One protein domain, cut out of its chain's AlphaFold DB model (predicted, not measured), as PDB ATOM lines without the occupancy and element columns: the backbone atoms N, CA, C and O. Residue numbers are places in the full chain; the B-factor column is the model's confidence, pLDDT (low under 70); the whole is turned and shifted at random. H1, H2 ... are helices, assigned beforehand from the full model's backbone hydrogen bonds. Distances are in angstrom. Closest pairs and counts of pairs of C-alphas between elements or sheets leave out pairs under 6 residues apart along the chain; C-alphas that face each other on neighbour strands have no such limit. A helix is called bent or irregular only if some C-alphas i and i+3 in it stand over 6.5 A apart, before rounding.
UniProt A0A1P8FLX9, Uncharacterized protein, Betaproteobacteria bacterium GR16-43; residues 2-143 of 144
ATOM      1  N   ALA A   2     -11.162 -21.683  51.027       84.19
ATOM      2  CA  ALA A   2     -10.973 -20.456  51.812       84.19
ATOM      3  C   ALA A   2     -10.095 -20.613  53.079       84.19
ATOM      4  O   ALA A   2      -9.263 -19.757  53.354       84.19
ATOM      5  N   ASN A   3     -10.221 -21.726  53.817       88.94
ATOM      6  CA  ASN A   3      -9.481 -21.940  55.071       88.94
ATOM      7  C   ASN A   3      -7.951 -21.967  54.898       88.94
ATOM      8  O   ASN A   3      -7.236 -21.449  55.746       88.94
ATOM      9  N   SER A   4      -7.432 -22.542  53.806       90.56
ATOM     10  CA  SER A   4      -5.980 -22.575  53.578       90.56
ATOM     11  C   SER A   4      -5.413 -21.178  53.337       90.56
ATOM     12  O   SER A   4      -4.350 -20.865  53.857       90.56
ATOM     13  N   TYR A   5      -6.144 -20.322  52.615       91.94
ATOM     14  CA  TYR A   5      -5.755 -18.921  52.436       91.94
ATOM     15  C   TYR A   5      -5.817 -18.137  53.750       91.94
ATOM     16  O   TYR A   5      -4.949 -17.314  54.004       91.94
ATOM     17  N   LEU A   6      -6.799 -18.413  54.613       92.25
ATOM     18  CA  LEU A   6      -6.894 -17.751  55.915       92.25
ATOM     19  C   LEU A   6      -5.735 -18.129  56.855       92.25
ATOM     20  O   LEU A   6      -5.203 -17.261  57.542       92.25
ATOM     21  N   LEU A   7      -5.328 -19.403  56.872       94.00
ATOM     22  CA  LEU A   7      -4.174 -19.856  57.659       94.00
ATOM     23  C   LEU A   7      -2.871 -19.222  57.157       94.00
ATOM     24  O   LEU A   7      -2.117 -18.668  57.949       94.00
ATOM     25  N   GLU A   8      -2.662 -19.209  55.842       93.75
ATOM     26  CA  GLU A   8      -1.510 -18.542  55.229       93.75
ATOM     27  C   GLU A   8      -1.505 -17.029  55.520       93.75
ATOM     28  O   GLU A   8      -0.458 -16.431  55.773       93.75
ATOM     29  N   ALA A   9      -2.684 -16.395  55.545       92.88
ATOM     30  CA  ALA A   9      -2.810 -14.999  55.942       92.88
ATOM     31  C   ALA A   9      -2.337 -14.769  57.379       92.88
ATOM     32  O   ALA A   9      -1.659 -13.775  57.648       92.88
ATOM     33  N   LEU A  10      -2.702 -15.666  58.298       93.88
ATOM     34  CA  LEU A  10      -2.321 -15.583  59.705       93.88
ATOM     35  C   LEU A  10      -0.805 -15.739  59.876       93.88
ATOM     36  O   LEU A  10      -0.193 -14.961  60.606       93.88
ATOM     37  N   ASP A  11      -0.191 -16.674  59.154       96.31
ATOM     38  CA  ASP A  11       1.261 -16.869  59.161       96.31
ATOM     39  C   ASP A  11       2.000 -15.642  58.605       96.31
ATOM     40  O   ASP A  11       2.987 -15.180  59.192       96.31
ATOM     41  N   CYS A  12       1.481 -15.043  57.526       93.69
ATOM     42  CA  CYS A  12       1.990 -13.784  56.985       93.69
ATOM     43  C   CYS A  12       1.882 -12.644  58.004       93.69
ATOM     44  O   CYS A  12       2.840 -11.895  58.187       93.69
ATOM     45  N   PHE A  13       0.735 -12.512  58.673       92.38
ATOM     46  CA  PHE A  13       0.497 -11.458  59.659       92.38
ATOM     47  C   PHE A  13       1.440 -11.593  60.859       92.38
ATOM     48  O   PHE A  13       2.130 -10.639  61.210       92.38
ATOM     49  N   ASN A  14       1.565 -12.803  61.412       94.88
ATOM     50  CA  ASN A  14       2.479 -13.106  62.519       94.88
ATOM     51  C   ASN A  14       3.956 -12.877  62.152       94.88
ATOM     52  O   ASN A  14       4.771 -12.570  63.021       94.88
ATOM     53  N   SER A  15       4.296 -12.996  60.865       95.88
ATOM     54  CA  SER A  15       5.636 -12.731  60.325       95.88
ATOM     55  C   SER A  15       5.853 -11.270  59.902       95.88
ATOM     56  O   SER A  15       6.880 -10.949  59.304       95.88
ATOM     57  N   ASN A  16       4.905 -10.376  60.205       91.50
ATOM     58  CA  ASN A  16       4.921  -8.956  59.841       91.50
ATOM     59  C   ASN A  16       4.892  -8.686  58.316       91.50
ATOM     60  O   ASN A  16       5.319  -7.635  57.833       91.50
ATOM     61  N   TYR A  17       4.362  -9.629  57.529       91.19
ATOM     62  CA  TYR A  17       4.110  -9.489  56.092       91.19
ATOM     63  C   TYR A  17       2.678  -9.005  55.831       91.19
ATOM     64  O   TYR A  17       1.865  -9.681  55.201       91.19
ATOM     65  N   ILE A  18       2.371  -7.793  56.292       89.44
ATOM     66  CA  ILE A  18       1.011  -7.226  56.356       89.44
ATOM     67  C   ILE A  18       0.315  -7.171  54.988       89.44
ATOM     68  O   ILE A  18      -0.850  -7.542  54.856       89.44
ATOM     69  N   LYS A  19       1.041  -6.795  53.928       86.44
ATOM     70  CA  LYS A  19       0.497  -6.800  52.558       86.44
ATOM     71  C   LYS A  19       0.151  -8.209  52.077       86.44
ATOM     72  O   LYS A  19      -0.883  -8.391  51.442       86.44
ATOM     73  N   ALA A  20       0.997  -9.194  52.380       89.88
ATOM     74  CA  ALA A  20       0.749 -10.584  52.007       89.88
ATOM     75  C   ALA A  20      -0.445 -11.150  52.787       89.88
ATOM     76  O   ALA A  20      -1.315 -11.776  52.189       89.88
ATOM     77  N   ALA A  21      -0.551 -10.834  54.080       91.56
ATOM     78  CA  ALA A  21      -1.708 -11.187  54.894       91.56
ATOM     79  C   ALA A  21      -3.011 -10.623  54.300       91.56
ATOM     80  O   ALA A  21      -3.965 -11.369  54.094       91.56
ATOM     81  N   ALA A  22      -3.030  -9.340  53.923       89.88
ATOM     82  CA  ALA A  22      -4.187  -8.721  53.272       89.88
ATOM     83  C   ALA A  22      -4.560  -9.395  51.942       89.88
ATOM     84  O   ALA A  22      -5.739  -9.612  51.657       89.88
ATOM     85  N   VAL A  23      -3.560  -9.761  51.129       89.44
ATOM     86  CA  VAL A  23      -3.784 -10.506  49.882       89.44
ATOM     87  C   VAL A  23      -4.458 -11.841  50.170       89.44
ATOM     88  O   VAL A  23      -5.489 -12.142  49.573       89.44
ATOM     89  N   MET A  24      -3.920 -12.602  51.120       92.88
ATOM     90  CA  MET A  24      -4.417 -13.930  51.459       92.88
ATOM     91  C   MET A  24      -5.838 -13.896  52.047       92.88
ATOM     92  O   MET A  24      -6.662 -14.728  51.667       92.88
ATOM     93  N   ILE A  25      -6.189 -12.898  52.872       92.25
ATOM     94  CA  ILE A  25      -7.576 -12.726  53.352       92.25
ATOM     95  C   ILE A  25      -8.536 -12.477  52.185       92.25
ATOM     96  O   ILE A  25      -9.591 -13.109  52.116       92.25
ATOM     97  N   GLY A  26      -8.198 -11.599  51.237       91.25
ATOM     98  CA  GLY A  26      -9.091 -11.381  50.098       91.25
ATOM     99  C   GLY A  26      -9.163 -12.576  49.148       91.25
ATOM    100  O   GLY A  26     -10.234 -12.822  48.606       91.25
ATOM    101  N   CYS A  27      -8.106 -13.388  49.016       91.69
ATOM    102  CA  CYS A  27      -8.189 -14.685  48.331       91.69
ATOM    103  C   CYS A  27      -9.135 -15.661  49.053       91.69
ATOM    104  O   CYS A  27      -9.891 -16.393  48.401       91.69
ATOM    105  N   ALA A  28      -9.135 -15.664  50.390       93.81
ATOM    106  CA  ALA A  28     -10.093 -16.433  51.177       93.81
ATOM    107  C   ALA A  28     -11.531 -15.945  50.926       93.81
ATOM    108  O   ALA A  28     -12.410 -16.761  50.650       93.81
ATOM    109  N   ALA A  29     -11.758 -14.627  50.945       93.44
ATOM    110  CA  ALA A  29     -13.062 -14.013  50.695       93.44
ATOM    111  C   ALA A  29     -13.564 -14.276  49.265       93.44
ATOM    112  O   ALA A  29     -14.718 -14.649  49.064       93.44
ATOM    113  N   GLU A  30     -12.686 -14.154  48.269       93.56
ATOM    114  CA  GLU A  30     -12.971 -14.503  46.877       93.56
ATOM    115  C   GLU A  30     -13.360 -15.978  46.743       93.56
ATOM    116  O   GLU A  30     -14.368 -16.282  46.111       93.56
ATOM    117  N   SER A  31     -12.635 -16.886  47.402       94.31
ATOM    118  CA  SER A  31     -12.964 -18.318  47.391       94.31
ATOM    119  C   SER A  31     -14.371 -18.590  47.931       94.31
ATOM    120  O   SER A  31     -15.115 -19.350  47.322       94.31
ATOM    121  N   VAL A  32     -14.765 -17.936  49.031       95.75
ATOM    122  CA  VAL A  32     -16.120 -18.061  49.599       95.75
ATOM    123  C   VAL A  32     -17.192 -17.610  48.600       95.75
ATOM    124  O   VAL A  32     -18.205 -18.284  48.424       95.75
ATOM    125  N   ILE A  33     -16.969 -16.490  47.909       95.50
ATOM    126  CA  ILE A  33     -17.915 -15.963  46.915       95.50
ATOM    127  C   ILE A  33     -18.012 -16.866  45.682       95.50
ATOM    128  O   ILE A  33     -19.107 -17.055  45.150       95.50
ATOM    129  N   LEU A  34     -16.895 -17.439  45.230       95.31
ATOM    130  CA  LEU A  34     -16.880 -18.389  44.116       95.31
ATOM    131  C   LEU A  34     -17.622 -19.686  44.473       95.31
ATOM    132  O   LEU A  34     -18.428 -20.156  43.670       95.31
ATOM    133  N   ASP A  35     -17.435 -20.203  45.690       96.06
ATOM    134  CA  ASP A  35     -18.170 -21.372  46.185       96.06
ATOM    135  C   ASP A  35     -19.686 -21.079  46.258       96.06
ATOM    136  O   ASP A  35     -20.507 -21.907  45.854       96.06
ATOM    137  N   LEU A  36     -20.080 -19.885  46.721       96.50
ATOM    138  CA  LEU A  36     -21.484 -19.458  46.762       96.50
ATOM    139  C   LEU A  36     -22.084 -19.299  45.356       96.50
ATOM    140  O   LEU A  36     -23.215 -19.729  45.111       96.50
ATOM    141  N   ARG A  37     -21.326 -18.714  44.417       96.75
ATOM    142  CA  ARG A  37     -21.706 -18.618  43.000       96.75
ATOM    143  C   ARG A  37     -22.007 -20.002  42.437       96.75
ATOM    144  O   ARG A  37     -23.056 -20.180  41.823       96.75
ATOM    145  N   ASP A  38     -21.102 -20.958  42.623       96.25
ATOM    146  CA  ASP A  38     -21.220 -22.287  42.016       96.25
ATOM    147  C   ASP A  38     -22.484 -23.004  42.498       96.25
ATOM    148  O   ASP A  38     -23.219 -23.587  41.696       96.25
ATOM    149  N   GLN A  39     -22.803 -22.870  43.785       96.25
ATOM    150  CA  GLN A  39     -24.035 -23.404  44.361       96.25
ATOM    151  C   GLN A  39     -25.289 -22.718  43.820       96.25
ATOM    152  O   GLN A  39     -26.247 -23.399  43.450       96.25
ATOM    153  N   LEU A  40     -25.285 -21.385  43.720       96.31
ATOM    154  CA  LEU A  40     -26.394 -20.636  43.135       96.31
ATOM    155  C   LEU A  40     -26.634 -21.050  41.679       96.31
ATOM    156  O   LEU A  40     -27.764 -21.345  41.290       96.31
ATOM    157  N   THR A  41     -25.576 -21.115  40.874       96.06
ATOM    158  CA  THR A  41     -25.648 -21.539  39.475       96.06
ATOM    159  C   THR A  41     -26.158 -22.975  39.351       96.06
ATOM    160  O   THR A  41     -27.042 -23.235  38.533       96.06
ATOM    161  N   ALA A  42     -25.662 -23.902  40.175       95.56
ATOM    162  CA  ALA A  42     -26.132 -25.285  40.193       95.56
ATOM    163  C   ALA A  42     -27.624 -25.375  40.546       95.56
ATOM    164  O   ALA A  42     -28.384 -26.069  39.863       95.56
ATOM    165  N   LYS A  43     -28.067 -24.624  41.562       95.62
ATOM    166  CA  LYS A  43     -29.471 -24.585  41.974       95.62
ATOM    167  C   LYS A  43     -30.367 -24.001  40.884       95.62
ATOM    168  O   LYS A  43     -31.367 -24.629  40.545       95.62
ATOM    169  N   LEU A  44     -30.006 -22.863  40.292       94.75
ATOM    170  CA  LEU A  44     -30.779 -22.251  39.203       94.75
ATOM    171  C   LEU A  44     -30.927 -23.199  38.006       94.75
ATOM    172  O   LEU A  44     -32.038 -23.377  37.508       94.75
ATOM    173  N   ASN A  45     -29.846 -23.879  37.614       94.25
ATOM    174  CA  ASN A  45     -29.897 -24.904  36.572       94.25
ATOM    175  C   ASN A  45     -30.854 -26.050  36.940       94.25
ATOM    176  O   ASN A  45     -31.643 -26.475  36.100       94.25
ATOM    177  N   SER A  46     -30.831 -26.525  38.193       95.06
ATOM    178  CA  SER A  46     -31.727 -27.599  38.659       95.06
ATOM    179  C   SER A  46     -33.212 -27.214  38.636       95.06
ATOM    180  O   SER A  46     -34.066 -28.071  38.425       95.06
ATOM    181  N   LEU A  47     -33.514 -25.924  38.806       93.75
ATOM    182  CA  LEU A  47     -34.866 -25.361  38.740       93.75
ATOM    183  C   LEU A  47     -35.302 -25.036  37.299       93.75
ATOM    184  O   LEU A  47     -36.430 -24.605  37.074       93.75
ATOM    185  N   GLY A  48     -34.415 -25.209  36.311       91.69
ATOM    186  CA  GLY A  48     -34.658 -24.799  34.926       91.69
ATOM    187  C   GLY A  48     -34.709 -23.278  34.744       91.69
ATOM    188  O   GLY A  48     -35.271 -22.786  33.765       91.69
ATOM    189  N   HIS A  49     -34.152 -22.518  35.687       91.19
ATOM    190  CA  HIS A  49     -34.055 -21.067  35.602       91.19
ATOM    191  C   HIS A  49     -32.830 -20.640  34.797       91.19
ATOM    192  O   HIS A  49     -31.767 -21.255  34.858       91.19
ATOM    193  N   GLY A  50     -32.971 -19.540  34.055       88.19
ATOM    194  CA  GLY A  50     -31.850 -18.941  33.338       88.19
ATOM    195  C   GLY A  50     -30.791 -18.432  34.313       88.19
ATOM    196  O   GLY A  50     -31.085 -17.609  35.178       88.19
ATOM    197  N   VAL A  51     -29.551 -18.897  34.157       90.19
ATOM    198  CA  VAL A  51     -28.409 -18.414  34.942       90.19
ATOM    199  C   VAL A  51     -27.961 -17.056  34.388       90.19
ATOM    200  O   VAL A  51     -27.646 -16.963  33.198       90.19
ATOM    201  N   PRO A  52     -27.894 -15.993  35.212       91.00
ATOM    202  CA  PRO A  52     -27.350 -14.713  34.775       91.00
ATOM    203  C   PRO A  52     -25.919 -14.861  34.242       91.00
ATOM    204  O   PRO A  52     -25.038 -15.346  34.948       91.00
ATOM    205  N   SER A  53     -25.655 -14.379  33.023       91.25
ATOM    206  CA  SER A  53     -24.339 -14.511  32.369       91.25
ATOM    207  C   SER A  53     -23.186 -13.901  33.171       91.25
ATOM    208  O   SER A  53     -22.058 -14.378  33.092       91.25
ATOM    209  N   LYS A  54     -23.476 -12.877  33.984       94.06
ATOM    210  CA  LYS A  54     -22.508 -12.222  34.876       94.06
ATOM    211  C   LYS A  54     -21.977 -13.134  35.985       94.06
ATOM    212  O   LYS A  54     -20.891 -12.866  36.484       94.06
ATOM    213  N   LEU A  55     -22.700 -14.195  36.359       93.12
ATOM    214  CA  LEU A  55     -22.180 -15.187  37.306       93.12
ATOM    215  C   LEU A  55     -21.000 -15.957  36.702       93.12
ATOM    216  O   LEU A  55     -20.094 -16.336  37.428       93.12
ATOM    217  N   SER A  56     -20.949 -16.107  35.378       90.88
ATOM    218  CA  SER A  56     -19.846 -16.768  34.673       90.88
ATOM    219  C   SER A  56     -18.695 -15.822  34.300       90.88
ATOM    220  O   SER A  56     -17.810 -16.211  33.536       90.88
ATOM    221  N   ASP A  57     -18.700 -14.571  34.775       94.06
ATOM    222  CA  ASP A  57     -17.638 -13.606  34.476       94.06
ATOM    223  C   ASP A  57     -16.351 -13.952  35.246       94.06
ATOM    224  O   ASP A  57     -16.382 -14.401  36.391       94.06
ATOM    225  N   TRP A  58     -15.196 -13.722  34.621       89.00
ATOM    226  CA  TRP A  58     -13.888 -13.959  35.239       89.00
ATOM    227  C   TRP A  58     -13.539 -12.910  36.305       89.00
ATOM    228  O   TRP A  58     -12.651 -13.125  37.129       89.00
ATOM    229  N   ARG A  59     -14.198 -11.745  36.292       90.06
ATOM    230  CA  ARG A  59     -13.973 -10.669  37.257       90.06
ATOM    231  C   ARG A  59     -14.818 -10.923  38.498       90.06
ATOM    232  O   ARG A  59     -16.029 -10.708  38.478       90.06
ATOM    233  N   ILE A  60     -14.164 -11.229  39.616       90.88
ATOM    234  CA  ILE A  60     -14.839 -11.475  40.901       90.88
ATOM    235  C   ILE A  60     -15.808 -10.361  41.322       90.88
ATOM    236  O   ILE A  60     -16.896 -10.645  41.806       90.88
ATOM    237  N   LYS A  61     -15.485  -9.085  41.062       90.62
ATOM    238  CA  LYS A  61     -16.403  -7.968  41.341       90.62
ATOM    239  C   LYS A  61     -17.722  -8.101  40.572       90.62
ATOM    240  O   LYS A  61     -18.781  -7.853  41.129       90.62
ATOM    241  N   THR A  62     -17.658  -8.497  39.302       93.62
ATOM    242  CA  THR A  62     -18.850  -8.697  38.472       93.62
ATOM    243  C   THR A  62     -19.701  -9.853  38.997       93.62
ATOM    244  O   THR A  62     -20.924  -9.735  39.013       93.62
ATOM    245  N   VAL A  63     -19.063 -10.926  39.475       95.44
ATOM    246  CA  VAL A  63     -19.743 -12.058  40.121       95.44
ATOM    247  C   VAL A  63     -20.403 -11.624  41.432       95.44
ATOM    248  O   VAL A  63     -21.589 -11.876  41.623       95.44
ATOM    249  N   LEU A  64     -19.674 -10.914  42.300       94.69
ATOM    250  CA  LEU A  64     -20.183 -10.394  43.571       94.69
ATOM    251  C   LEU A  64     -21.411  -9.497  43.358       94.69
ATOM    252  O   LEU A  64     -22.448  -9.710  43.982       94.69
ATOM    253  N   ASP A  65     -21.325  -8.538  42.432       94.88
ATOM    254  CA  ASP A  65     -22.434  -7.635  42.106       94.88
ATOM    255  C   ASP A  65     -23.648  -8.408  41.552       94.88
ATOM    256  O   ASP A  65     -24.794  -8.051  41.825       94.88
ATOM    257  N   ALA A  66     -23.419  -9.482  40.788       96.38
ATOM    258  CA  ALA A  66     -24.487 -10.321  40.248       96.38
ATOM    259  C   ALA A  66     -25.198 -11.144  41.332       96.38
ATOM    260  O   ALA A  66     -26.428 -11.225  41.311       96.38
ATOM    261  N   ILE A  67     -24.457 -11.714  42.291       96.44
ATOM    262  CA  ILE A  67     -25.058 -12.411  43.439       96.44
ATOM    263  C   ILE A  67     -25.842 -11.419  44.299       96.44
ATOM    264  O   ILE A  67     -26.984 -11.701  44.651       96.44
ATOM    265  N   TYR A  68     -25.282 -10.236  44.572       96.06
ATOM    266  CA  TYR A  68     -25.979  -9.186  45.316       96.06
ATOM    267  C   TYR A  68     -27.312  -8.820  44.662       96.06
ATOM    268  O   TYR A  68     -28.347  -8.840  45.315       96.06
ATOM    269  N   GLN A  69     -27.301  -8.534  43.355       95.81
ATOM    270  CA  GLN A  69     -28.518  -8.200  42.611       95.81
ATOM    271  C   GLN A  69     -29.546  -9.329  42.673       95.81
ATOM    272  O   GLN A  69     -30.733  -9.067  42.848       95.81
ATOM    273  N   PHE A  70     -29.099 -10.580  42.554       95.12
ATOM    274  CA  PHE A  70     -29.973 -11.740  42.679       95.12
ATOM    275  C   PHE A  70     -30.630 -11.822  44.063       95.12
ATOM    276  O   PHE A  70     -31.852 -11.948  44.153       95.12
ATOM    277  N   LEU A  71     -29.835 -11.722  45.131       94.44
ATOM    278  CA  LEU A  71     -30.319 -11.806  46.507       94.44
ATOM    279  C   LEU A  71     -31.213 -10.617  46.872       94.44
ATOM    280  O   LEU A  71     -32.241 -10.817  47.507       94.44
ATOM    281  N   GLU A  72     -30.896  -9.409  46.407       94.69
ATOM    282  CA  GLU A  72     -31.720  -8.220  46.650       94.69
ATOM    283  C   GLU A  72     -33.104  -8.350  45.987       94.69
ATOM    284  O   GLU A  72     -34.118  -8.020  46.599       94.69
ATOM    285  N   MET A  73     -33.185  -8.921  44.776       93.94
ATOM    286  CA  MET A  73     -34.475  -9.226  44.131       93.94
ATOM    287  C   MET A  73     -35.290 -10.283  44.890       93.94
ATOM    288  O   MET A  73     -36.516 -10.287  44.812       93.94
ATOM    289  N   ARG A  74     -34.615 -11.185  45.607       92.88
ATOM    290  CA  ARG A  74     -35.211 -12.288  46.379       92.88
ATOM    291  C   ARG A  74     -35.257 -12.004  47.880       92.88
ATOM    292  O   ARG A  74     -35.565 -12.881  48.674       92.88
ATOM    293  N   LYS A  75     -34.995 -10.767  48.291       92.38
ATOM    294  CA  LYS A  75     -34.825 -10.386  49.695       92.38
ATOM    295  C   LYS A  75     -36.065 -10.597  50.558       92.38
ATOM    296  O   LYS A  75     -35.956 -10.813  51.763       92.38
ATOM    297  N   ALA A  76     -37.246 -10.531  49.945       93.06
ATOM    298  CA  ALA A  76     -38.508 -10.847  50.604       93.06
ATOM    299  C   ALA A  76     -38.655 -12.348  50.925       93.06
ATOM    300  O   ALA A  76     -39.361 -12.686  51.872       93.06
ATOM    301  N   ASP A  77     -37.962 -13.214  50.180       94.50
ATOM    302  CA  ASP A  77     -37.969 -14.670  50.351       94.50
ATOM    303  C   ASP A  77     -36.944 -15.130  51.410       94.50
ATOM    304  O   ASP A  77     -36.959 -16.289  51.826       94.50
ATOM    305  N   LEU A  78     -36.046 -14.239  51.853       94.19
ATOM    306  CA  LEU A  78     -35.067 -14.533  52.898       94.19
ATOM    307  C   LEU A  78     -35.722 -14.511  54.291       94.19
ATOM    308  O   LEU A  78     -36.461 -13.568  54.611       94.19
ATOM    309  N   PRO A  79     -35.387 -15.475  55.171       95.38
ATOM    310  CA  PRO A  79     -35.671 -15.370  56.596       95.38
ATOM    311  C   PRO A  79     -35.159 -14.042  57.161       95.38
ATOM    312  O   PRO A  79     -34.112 -13.540  56.751       95.38
ATOM    313  N   ARG A  80     -35.894 -13.466  58.117       95.00
ATOM    314  CA  ARG A  80     -35.598 -12.127  58.652       95.00
ATOM    315  C   ARG A  80     -34.158 -11.999  59.160       95.00
ATOM    316  O   ARG A  80     -33.502 -11.029  58.809       95.00
ATOM    317  N   GLU A  81     -33.689 -12.968  59.941       94.25
ATOM    318  CA  GLU A  81     -32.330 -12.978  60.501       94.25
ATOM    319  C   GLU A  81     -31.271 -12.995  59.387       94.25
ATOM    320  O   GLU A  81     -30.384 -12.148  59.358       94.25
ATOM    321  N   LEU A  82     -31.440 -13.863  58.385       95.81
ATOM    322  CA  LEU A  82     -30.535 -13.941  57.234       95.81
ATOM    323  C   LEU A  82     -30.522 -12.650  56.405       95.81
ATOM    324  O   LEU A  82     -29.484 -12.252  55.882       95.81
ATOM    325  N   ARG A  83     -31.670 -11.976  56.284       95.81
ATOM    326  CA  ARG A  83     -31.754 -10.677  55.611       95.81
ATOM    327  C   ARG A  83     -30.980  -9.595  56.364       95.81
ATOM    328  O   ARG A  83     -30.275  -8.824  55.722       95.81
ATOM    329  N   GLU A  84     -31.123  -9.529  57.685       95.00
ATOM    330  CA  GLU A  84     -30.408  -8.561  58.529       95.00
ATOM    331  C   GLU A  84     -28.886  -8.785  58.438       95.00
ATOM    332  O   GLU A  84     -28.129  -7.841  58.212       95.00
ATOM    333  N   GLU A  85     -28.436 -10.041  58.499       94.44
ATOM    334  CA  GLU A  85     -27.021 -10.399  58.331       94.44
ATOM    335  C   GLU A  85     -26.490 -10.074  56.929       94.44
ATOM    336  O   GLU A  85     -25.375  -9.568  56.782       94.44
ATOM    337  N   PHE A  86     -27.290 -10.327  55.888       94.75
ATOM    338  CA  PHE A  86     -26.939  -9.979  54.513       94.75
ATOM    339  C   PHE A  86     -26.698  -8.472  54.359       94.75
ATOM    340  O   PHE A  86     -25.675  -8.068  53.808       94.75
ATOM    341  N   GLU A  87     -27.590  -7.635  54.888       93.25
ATOM    342  CA  GLU A  87     -27.427  -6.178  54.856       93.25
ATOM    343  C   GLU A  87     -26.195  -5.705  55.642       93.25
ATOM    344  O   GLU A  87     -25.508  -4.775  55.208       93.25
ATOM    345  N   ALA A  88     -25.897  -6.354  56.771       92.88
ATOM    346  CA  ALA A  88     -24.785  -5.990  57.639       92.88
ATOM    347  C   ALA A  88     -23.416  -6.350  57.041       92.88
ATOM    348  O   ALA A  88     -22.507  -5.516  57.019       92.88
ATOM    349  N   TYR A  89     -23.255  -7.579  56.543       93.06
ATOM    350  CA  TYR A  89     -21.929  -8.138  56.261       93.06
ATOM    351  C   TYR A  89     -21.582  -8.243  54.777       93.06
ATOM    352  O   TYR A  89     -20.401  -8.336  54.438       93.06
ATOM    353  N   TRP A  90     -22.555  -8.173  53.861       94.00
ATOM    354  CA  TRP A  90     -22.273  -8.376  52.435       94.00
ATOM    355  C   TRP A  90     -21.243  -7.385  51.876       94.00
ATOM    356  O   TRP A  90     -20.321  -7.759  51.148       94.00
ATOM    357  N   ASN A  91     -21.350  -6.110  52.263       89.69
ATOM    358  CA  ASN A  91     -20.450  -5.057  51.787       89.69
ATOM    359  C   ASN A  91     -18.983  -5.285  52.192       89.69
ATOM    360  O   ASN A  91     -18.082  -4.805  51.496       89.69
ATOM    361  N   ALA A  92     -18.725  -6.043  53.265       88.06
ATOM    362  CA  ALA A  92     -17.373  -6.358  53.713       88.06
ATOM    363  C   ALA A  92     -16.605  -7.223  52.697       88.06
ATOM    364  O   ALA A  92     -15.400  -7.027  52.523       88.06
ATOM    365  N   PHE A  93     -17.295  -8.088  51.934       87.31
ATOM    366  CA  PHE A  93     -16.658  -8.881  50.871       87.31
ATOM    367  C   PHE A  93     -16.036  -7.976  49.810       87.31
ATOM    368  O   PHE A  93     -14.897  -8.175  49.387       87.31
ATOM    369  N   GLY A  94     -16.768  -6.935  49.407       84.62
ATOM    370  CA  GLY A  94     -16.299  -5.975  48.415       84.62
ATOM    371  C   GLY A  94     -15.065  -5.196  48.871       84.62
ATOM    372  O   GLY A  94     -14.224  -4.870  48.033       84.62
ATOM    373  N   GLN A  95     -14.940  -4.910  50.172       82.31
ATOM    374  CA  GLN A  95     -13.778  -4.215  50.730       82.31
ATOM    375  C   GLN A  95     -12.542  -5.117  50.752       82.31
ATOM    376  O   GLN A  95     -11.525  -4.752  50.166       82.31
ATOM    377  N   GLN A  96     -12.650  -6.330  51.303       82.12
ATOM    378  CA  GLN A  96     -11.525  -7.274  51.371       82.12
ATOM    379  C   GLN A  96     -10.966  -7.615  49.985       82.12
ATOM    380  O   GLN A  96      -9.760  -7.567  49.762       82.12
ATOM    381  N   ILE A  97     -11.846  -7.873  49.012       79.88
ATOM    382  CA  ILE A  97     -11.444  -8.186  47.633       79.88
ATOM    383  C   ILE A  97     -10.748  -6.985  46.961       79.88
ATOM    384  O   ILE A  97      -9.845  -7.158  46.137       79.88
ATOM    385  N   ARG A  98     -11.146  -5.748  47.293       77.12
ATOM    386  CA  ARG A  98     -10.506  -4.531  46.758       77.12
ATOM    387  C   ARG A  98      -9.110  -4.319  47.321       77.12
ATOM    388  O   ARG A  98      -8.213  -4.036  46.528       77.12
ATOM    389  N   THR A  99      -8.924  -4.495  48.628       69.94
ATOM    390  CA  THR A  99      -7.619  -4.335  49.290       69.94
ATOM    391  C   THR A  99      -6.567  -5.264  48.675       69.94
ATOM    392  O   THR A  99      -5.445  -4.842  48.391       69.94
ATOM    393  N   THR A 100      -6.949  -6.499  48.344       66.00
ATOM    394  CA  THR A 100      -6.083  -7.474  47.661       66.00
ATOM    395  C   THR A 100      -5.695  -7.058  46.242       66.00
ATOM    396  O   THR A 100      -4.540  -7.222  45.850       66.00
ATOM    397  N   ARG A 101      -6.636  -6.515  45.454       61.84
ATOM    398  CA  ARG A 101      -6.402  -6.186  44.034       61.84
ATOM    399  C   ARG A 101      -5.738  -4.839  43.794       61.84
ATOM    400  O   ARG A 101      -4.944  -4.726  42.866       61.84
ATOM    401  N   ASN A 102      -6.110  -3.821  44.559       58.62
ATOM    402  CA  ASN A 102      -5.732  -2.441  44.263       58.62
ATOM    403  C   ASN A 102      -4.587  -1.950  45.156       58.62
ATOM    404  O   ASN A 102      -3.685  -1.287  44.651       58.62
ATOM    405  N   ASP A 103      -4.580  -2.320  46.441       53.12
ATOM    406  CA  ASP A 103      -3.683  -1.702  47.429       53.12
ATOM    407  C   ASP A 103      -2.431  -2.534  47.716       53.12
ATOM    408  O   ASP A 103      -1.346  -1.989  47.923       53.12
ATOM    409  N   ALA A 104      -2.542  -3.862  47.667       53.50
ATOM    410  CA  ALA A 104      -1.392  -4.742  47.854       53.50
ATOM    411  C   ALA A 104      -0.572  -4.973  46.567       53.50
ATOM    412  O   ALA A 104       0.628  -5.240  46.649       53.50
ATOM    413  N   GLY A 105      -1.200  -4.864  45.386       47.53
ATOM    414  CA  GLY A 105      -0.597  -5.199  44.086       47.53
ATOM    415  C   GLY A 105       0.050  -4.037  43.320       47.53
ATOM    416  O   GLY A 105       0.883  -4.279  42.446       47.53
ATOM    417  N   HIS A 106      -0.291  -2.782  43.630       48.72
ATOM    418  CA  HIS A 106       0.291  -1.605  42.975       48.72
ATOM    419  C   HIS A 106       1.261  -0.861  43.915       48.72
ATOM    420  O   HIS A 106       0.857  -0.469  45.009       48.72
ATOM    421  N   PRO A 107       2.522  -0.590  43.501       49.75
ATOM    422  CA  PRO A 107       3.523   0.090  44.339       49.75
ATOM    423  C   PRO A 107       3.146   1.505  44.808       49.75
ATOM    424  O   PRO A 107       3.822   2.051  45.675       49.75
ATOM    425  N   THR A 108       2.104   2.100  44.223       46.53
ATOM    426  CA  THR A 108       1.748   3.518  44.365       46.53
ATOM    427  C   THR A 108       0.424   3.758  45.094       46.53
ATOM    428  O   THR A 108      -0.061   4.888  45.040       46.53
ATOM    429  N   SER A 109      -0.207   2.747  45.719       51.00
ATOM    430  CA  SER A 109      -1.481   3.013  46.404       51.00
ATOM    431  C   SER A 109      -1.272   4.040  47.518       51.00
ATOM    432  O   SER A 109      -0.363   3.923  48.338       51.00
ATOM    433  N   VAL A 110      -2.076   5.101  47.455       47.28
ATOM    434  CA  VAL A 110      -1.956   6.325  48.259       47.28
ATOM    435  C   VAL A 110      -2.330   6.064  49.724       47.28
ATOM    436  O   VAL A 110      -1.910   6.826  50.589       47.28
ATOM    437  N   ASP A 111      -3.011   4.945  50.001       53.84
ATOM    438  CA  ASP A 111      -3.251   4.419  51.344       53.84
ATOM    439  C   ASP A 111      -2.492   3.093  51.550       53.84
ATOM    440  O   ASP A 111      -2.797   2.087  50.897       53.84
ATOM    441  N   PRO A 112      -1.481   3.046  52.434       65.50
ATOM    442  CA  PRO A 112      -0.818   1.799  52.780       65.50
ATOM    443  C   PRO A 112      -1.783   0.874  53.531       65.50
ATOM    444  O   PRO A 112      -2.469   1.292  54.458       65.50
ATOM    445  N   VAL A 113      -1.790  -0.411  53.167       74.81
ATOM    446  CA  VAL A 113      -2.419  -1.469  53.970       74.81
ATOM    447  C   VAL A 113      -1.812  -1.438  55.379       74.81
ATOM    448  O   VAL A 113      -0.607  -1.654  55.522       74.81
ATOM    449  N   THR A 114      -2.633  -1.160  56.393       83.50
ATOM    450  CA  THR A 114      -2.215  -1.076  57.800       83.50
ATOM    451  C   THR A 114      -2.514  -2.363  58.561       83.50
ATOM    452  O   THR A 114      -3.444  -3.099  58.224       83.50
ATOM    453  N   ASP A 115      -1.761  -2.606  59.631       86.38
ATOM    454  CA  ASP A 115      -1.965  -3.729  60.551       86.38
ATOM    455  C   ASP A 115      -3.392  -3.737  61.105       86.38
ATOM    456  O   ASP A 115      -4.049  -4.776  61.088       86.38
ATOM    457  N   ASP A 116      -3.909  -2.569  61.501       87.94
ATOM    458  CA  ASP A 116      -5.274  -2.409  62.014       87.94
ATOM    459  C   ASP A 116      -6.332  -2.814  60.981       87.94
ATOM    460  O   ASP A 116      -7.317  -3.469  61.326       87.94
ATOM    461  N   ALA A 117      -6.135  -2.473  59.703       85.94
ATOM    462  CA  ALA A 117      -7.060  -2.842  58.633       85.94
ATOM    463  C   ALA A 117      -7.047  -4.355  58.357       85.94
ATOM    464  O   ALA A 117      -8.098  -4.963  58.124       85.94
ATOM    465  N   VAL A 118      -5.869  -4.984  58.411       88.81
ATOM    466  CA  VAL A 118      -5.732  -6.441  58.259       88.81
ATOM    467  C   VAL A 118      -6.318  -7.169  59.465       88.81
ATOM    468  O   VAL A 118      -7.075  -8.123  59.296       88.81
ATOM    469  N   HIS A 119      -6.059  -6.680  60.675       90.94
ATOM    470  CA  HIS A 119      -6.638  -7.216  61.900       90.94
ATOM    471  C   HIS A 119      -8.169  -7.099  61.905       90.94
ATOM    472  O   HIS A 119      -8.863  -8.078  62.168       90.94
ATOM    473  N   ALA A 120      -8.722  -5.948  61.513       90.88
ATOM    474  CA  ALA A 120     -10.165  -5.784  61.334       90.88
ATOM    475  C   ALA A 120     -10.726  -6.763  60.289       90.88
ATOM    476  O   ALA A 120     -11.802  -7.328  60.482       90.88
ATOM    477  N   SER A 121      -9.980  -7.024  59.212       90.56
ATOM    478  CA  SER A 121     -10.379  -8.003  58.197       90.56
ATOM    479  C   SER A 121     -10.436  -9.427  58.760       90.56
ATOM    480  O   SER A 121     -11.375 -10.150  58.436       90.56
ATOM    481  N   PHE A 122      -9.508  -9.812  59.644       91.94
ATOM    482  CA  PHE A 122      -9.578 -11.089  60.368       91.94
ATOM    483  C   PHE A 122     -10.798 -11.186  61.284       91.94
ATOM    484  O   PHE A 122     -11.392 -12.255  61.375       91.94
ATOM    485  N   LEU A 123     -11.185 -10.092  61.946       92.31
ATOM    486  CA  LEU A 123     -12.348 -10.082  62.838       92.31
ATOM    487  C   LEU A 123     -13.675 -10.204  62.079       92.31
ATOM    488  O   LEU A 123     -14.599 -10.838  62.576       92.31
ATOM    489  N   VAL A 124     -13.773  -9.616  60.885       92.12
ATOM    490  CA  VAL A 124     -15.010  -9.623  60.081       92.12
ATOM    491  C   VAL A 124     -15.152 -10.895  59.234       92.12
ATOM    492  O   VAL A 124     -16.269 -11.311  58.930       92.12
ATOM    493  N   PHE A 125     -14.044 -11.551  58.874       92.56
ATOM    494  CA  PHE A 125     -14.066 -12.733  58.007       92.56
ATOM    495  C   PHE A 125     -14.966 -13.888  58.500       92.56
ATOM    496  O   PHE A 125     -15.694 -14.444  57.674       92.56
ATOM    497  N   PRO A 126     -14.980 -14.264  59.797       93.31
ATOM    498  CA  PRO A 126     -15.872 -15.309  60.296       93.31
ATOM    499  C   PRO A 126     -17.353 -15.010  60.045       93.31
ATOM    500  O   PRO A 126     -18.062 -15.880  59.549       93.31
ATOM    501  N   GLU A 127     -17.791 -13.772  60.288       94.12
ATOM    502  CA  GLU A 127     -19.177 -13.330  60.065       94.12
ATOM    503  C   GLU A 127     -19.566 -13.444  58.583       94.12
ATOM    504  O   GLU A 127     -20.659 -13.877  58.225       94.12
ATOM    505  N   GLN A 128     -18.635 -13.112  57.688       93.00
ATOM    506  CA  GLN A 128     -18.830 -13.250  56.246       93.00
ATOM    507  C   GLN A 128     -18.921 -14.715  55.810       93.00
ATOM    508  O   GLN A 128     -19.767 -15.067  54.985       93.00
ATOM    509  N   ALA A 129     -18.056 -15.575  56.352       94.06
ATOM    510  CA  ALA A 129     -18.087 -17.005  56.073       94.06
ATOM    511  C   ALA A 129     -19.387 -17.645  56.589       94.06
ATOM    512  O   ALA A 129     -19.983 -18.468  55.891       94.06
ATOM    513  N   GLU A 130     -19.859 -17.229  57.765       95.62
ATOM    514  CA  GLU A 130     -21.136 -17.666  58.327       95.62
ATOM    515  C   GLU A 130     -22.319 -17.210  57.466       95.62
ATOM    516  O   GLU A 130     -23.147 -18.043  57.088       95.62
ATOM    517  N   LEU A 131     -22.362 -15.931  57.073       96.31
ATOM    518  CA  LEU A 131     -23.375 -15.409  56.153       96.31
ATOM    519  C   LEU A 131     -23.408 -16.221  54.852       96.31
ATOM    520  O   LEU A 131     -24.474 -16.649  54.410       96.31
ATOM    521  N   ALA A 132     -22.249 -16.469  54.236       96.19
ATOM    522  CA  ALA A 132     -22.171 -17.263  53.012       96.19
ATOM    523  C   ALA A 132     -22.668 -18.702  53.224       96.19
ATOM    524  O   ALA A 132     -23.364 -19.235  52.359       96.19
ATOM    525  N   GLY A 133     -22.373 -19.309  54.378       96.38
ATOM    526  CA  GLY A 133     -22.888 -20.622  54.765       96.38
ATOM    527  C   GLY A 133     -24.412 -20.647  54.905       96.38
ATOM    528  O   GLY A 133     -25.067 -21.539  54.366       96.38
ATOM    529  N   LYS A 134     -25.002 -19.639  55.555       97.25
ATOM    530  CA  LYS A 134     -26.462 -19.512  55.691       97.25
ATOM    531  C   LYS A 134     -27.147 -19.257  54.346       97.25
ATOM    532  O   LYS A 134     -28.163 -19.883  54.050       97.25
ATOM    533  N   LEU A 135     -26.572 -18.401  53.498       96.94
ATOM    534  CA  LEU A 135     -27.058 -18.167  52.132       96.94
ATOM    535  C   LEU A 135     -26.986 -19.444  51.285       96.94
ATOM    536  O   LEU A 135     -27.941 -19.772  50.588       96.94
ATOM    537  N   SER A 136     -25.882 -20.184  51.374       96.62
ATOM    538  CA  SER A 136     -25.691 -21.490  50.732       96.62
ATOM    539  C   SER A 136     -26.758 -22.504  51.164       96.62
ATOM    540  O   SER A 136     -27.363 -23.172  50.313       96.62
ATOM    541  N   ALA A 137     -27.043 -22.578  52.467       96.81
ATOM    542  CA  ALA A 137     -28.096 -23.430  53.003       96.81
ATOM    543  C   ALA A 137     -29.463 -23.043  52.422       96.81
ATOM    544  O   ALA A 137     -30.129 -23.894  51.834       96.81
ATOM    545  N   TRP A 138     -29.829 -21.758  52.481       96.69
ATOM    546  CA  TRP A 138     -31.091 -21.251  51.936       96.69
ATOM    547  C   TRP A 138     -31.231 -21.498  50.423       96.69
ATOM    548  O   TRP A 138     -32.274 -21.970  49.967       96.69
ATOM    549  N   ILE A 139     -30.174 -21.263  49.635       95.75
ATOM    550  CA  ILE A 139     -30.144 -21.577  48.194       95.75
ATOM    551  C   ILE A 139     -30.454 -23.059  47.972       95.75
ATOM    552  O   ILE A 139     -31.221 -23.425  47.082       95.75
ATOM    553  N   SER A 140     -29.872 -23.933  48.786       94.25
ATOM    554  CA  SER A 140     -30.027 -25.374  48.618       94.25
ATOM    555  C   SER A 140     -31.438 -25.850  48.981       94.25
ATOM    556  O   SER A 140     -32.040 -26.607  48.209       94.25
ATOM    557  N   SER A 141     -31.990 -25.394  50.109       92.25
ATOM    558  CA  SER A 141     -33.235 -25.919  50.690       92.25
ATOM    559  C   SER A 141     -34.502 -25.157  50.306       92.25
ATOM    560  O   SER A 141     -35.552 -25.778  50.148       92.25
ATOM    561  N   GLU A 142     -34.430 -23.837  50.162       91.25
ATOM    562  CA  GLU A 142     -35.612 -22.963  50.159       91.25
ATOM    563  C   GLU A 142     -35.792 -22.167  48.870       91.25
ATOM    564  O   GLU A 142     -36.930 -21.827  48.537       91.25
ATOM    565  N   LEU A 143     -34.717 -21.915  48.116       91.50
ATOM    566  CA  LEU A 143     -34.819 -21.236  46.825       91.50
ATOM    567  C   LEU A 143     -35.664 -22.062  45.840       91.50
ATOM    568  O   LEU A 143     -35.381 -23.242  45.588       91.50
TER     569      LEU A 143
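This is residues 2 to 143 of the 144 residues of an uncharacterized protein of Betaproteobacteria bacterium GR16-43 (UniProt A0A1P8FLX9). The long helix H2 is the spine of an elongated helical body, with H1 folded back along its first part and the bent helix H6 running beside it in the same direction. H4 and H5, running opposite ways, cover another side of this group, with H4 and the arm H5b crossing H2 steeply, while the short H3 packs on H4. The printed part has 142 residues, with six named helices in the order H1 to H6 and no named strand; the class is all helix, and the packing is part aligned and part crossed. The whole is compact, with a radius of gyration of the C-alphas of 15.8 A, and spans 48 by 29 by 25 A.

H2, residues 18 to 46, is the longest helix at 42.4 A, from C-alpha 18 at (1.011, -7.226, 56.356) to C-alpha 46 at (-31.727, -27.599, 38.659). H1, residues 2 to 14, measures 18.7 A and begins at C-alpha 2 (-10.973, -20.456, 51.812). H3 holds residues 53 to 56, and H4, residues 60 to 73, measures 20.0 A. H5, residues 80 to 103, was assigned as one helix by its hydrogen bonds but is bent: C-alphas 88 and 91 are 7.3 A apart, and its arms are H5a, residues 80 to 88, and H5b, residues 91 to 103, 17.6 A long. H6, residues 115 to 141, likewise one helix by its hydrogen bonds, is bent where C-alphas 123 and 126 are 6.8 A apart; its arms are H6a, residues 115 to 123, and H6b, residues 126 to 141, 22.5 A long and ending at C-alpha 141 (-33.235, -25.919, 50.690).

H2 is the hub. H1 and H2 form a helical hairpin at a shallow tilt of 9 degrees; their closest C-alphas, of Ala 9 and Ala 21, are 4.1 A apart. H6b touches H2 at a shallow tilt of 8 degrees, the same way, closest at the C-alphas of Leu 36 and Ser 136, 6.1 A. H5b touches residues 22 to 30 of H2 alone at a steep tilt of 51 degrees, closest at the C-alphas of Val 23 and Thr 100, 4.4 A. H4 touches residues 30 to 37 of H2 alone at a steep tilt of 49 degrees, closest at the C-alphas of Ile 33 and Leu 64, 6.9 A. H3 touches H4, with the C-alphas of Leu 55 and Val 63 4.9 A apart. H5a touches H6b, closest at the C-alphas of Glu 85 and Leu 131, 6.6 A, and is apart from H2. Every O i to N i+4 pair is within hydrogen-bond range in H1, H2, H4 and the four arms; H3 is too short for one.

The two C-alphas farthest apart, of Asn 16 and Gly 48, are 49.4 A apart. The printed part has no cut, and the one long link is H5 to H6, with 11 residues. Mean pLDDT of the printed part is 88.8; residues 99 to 112 are under 70.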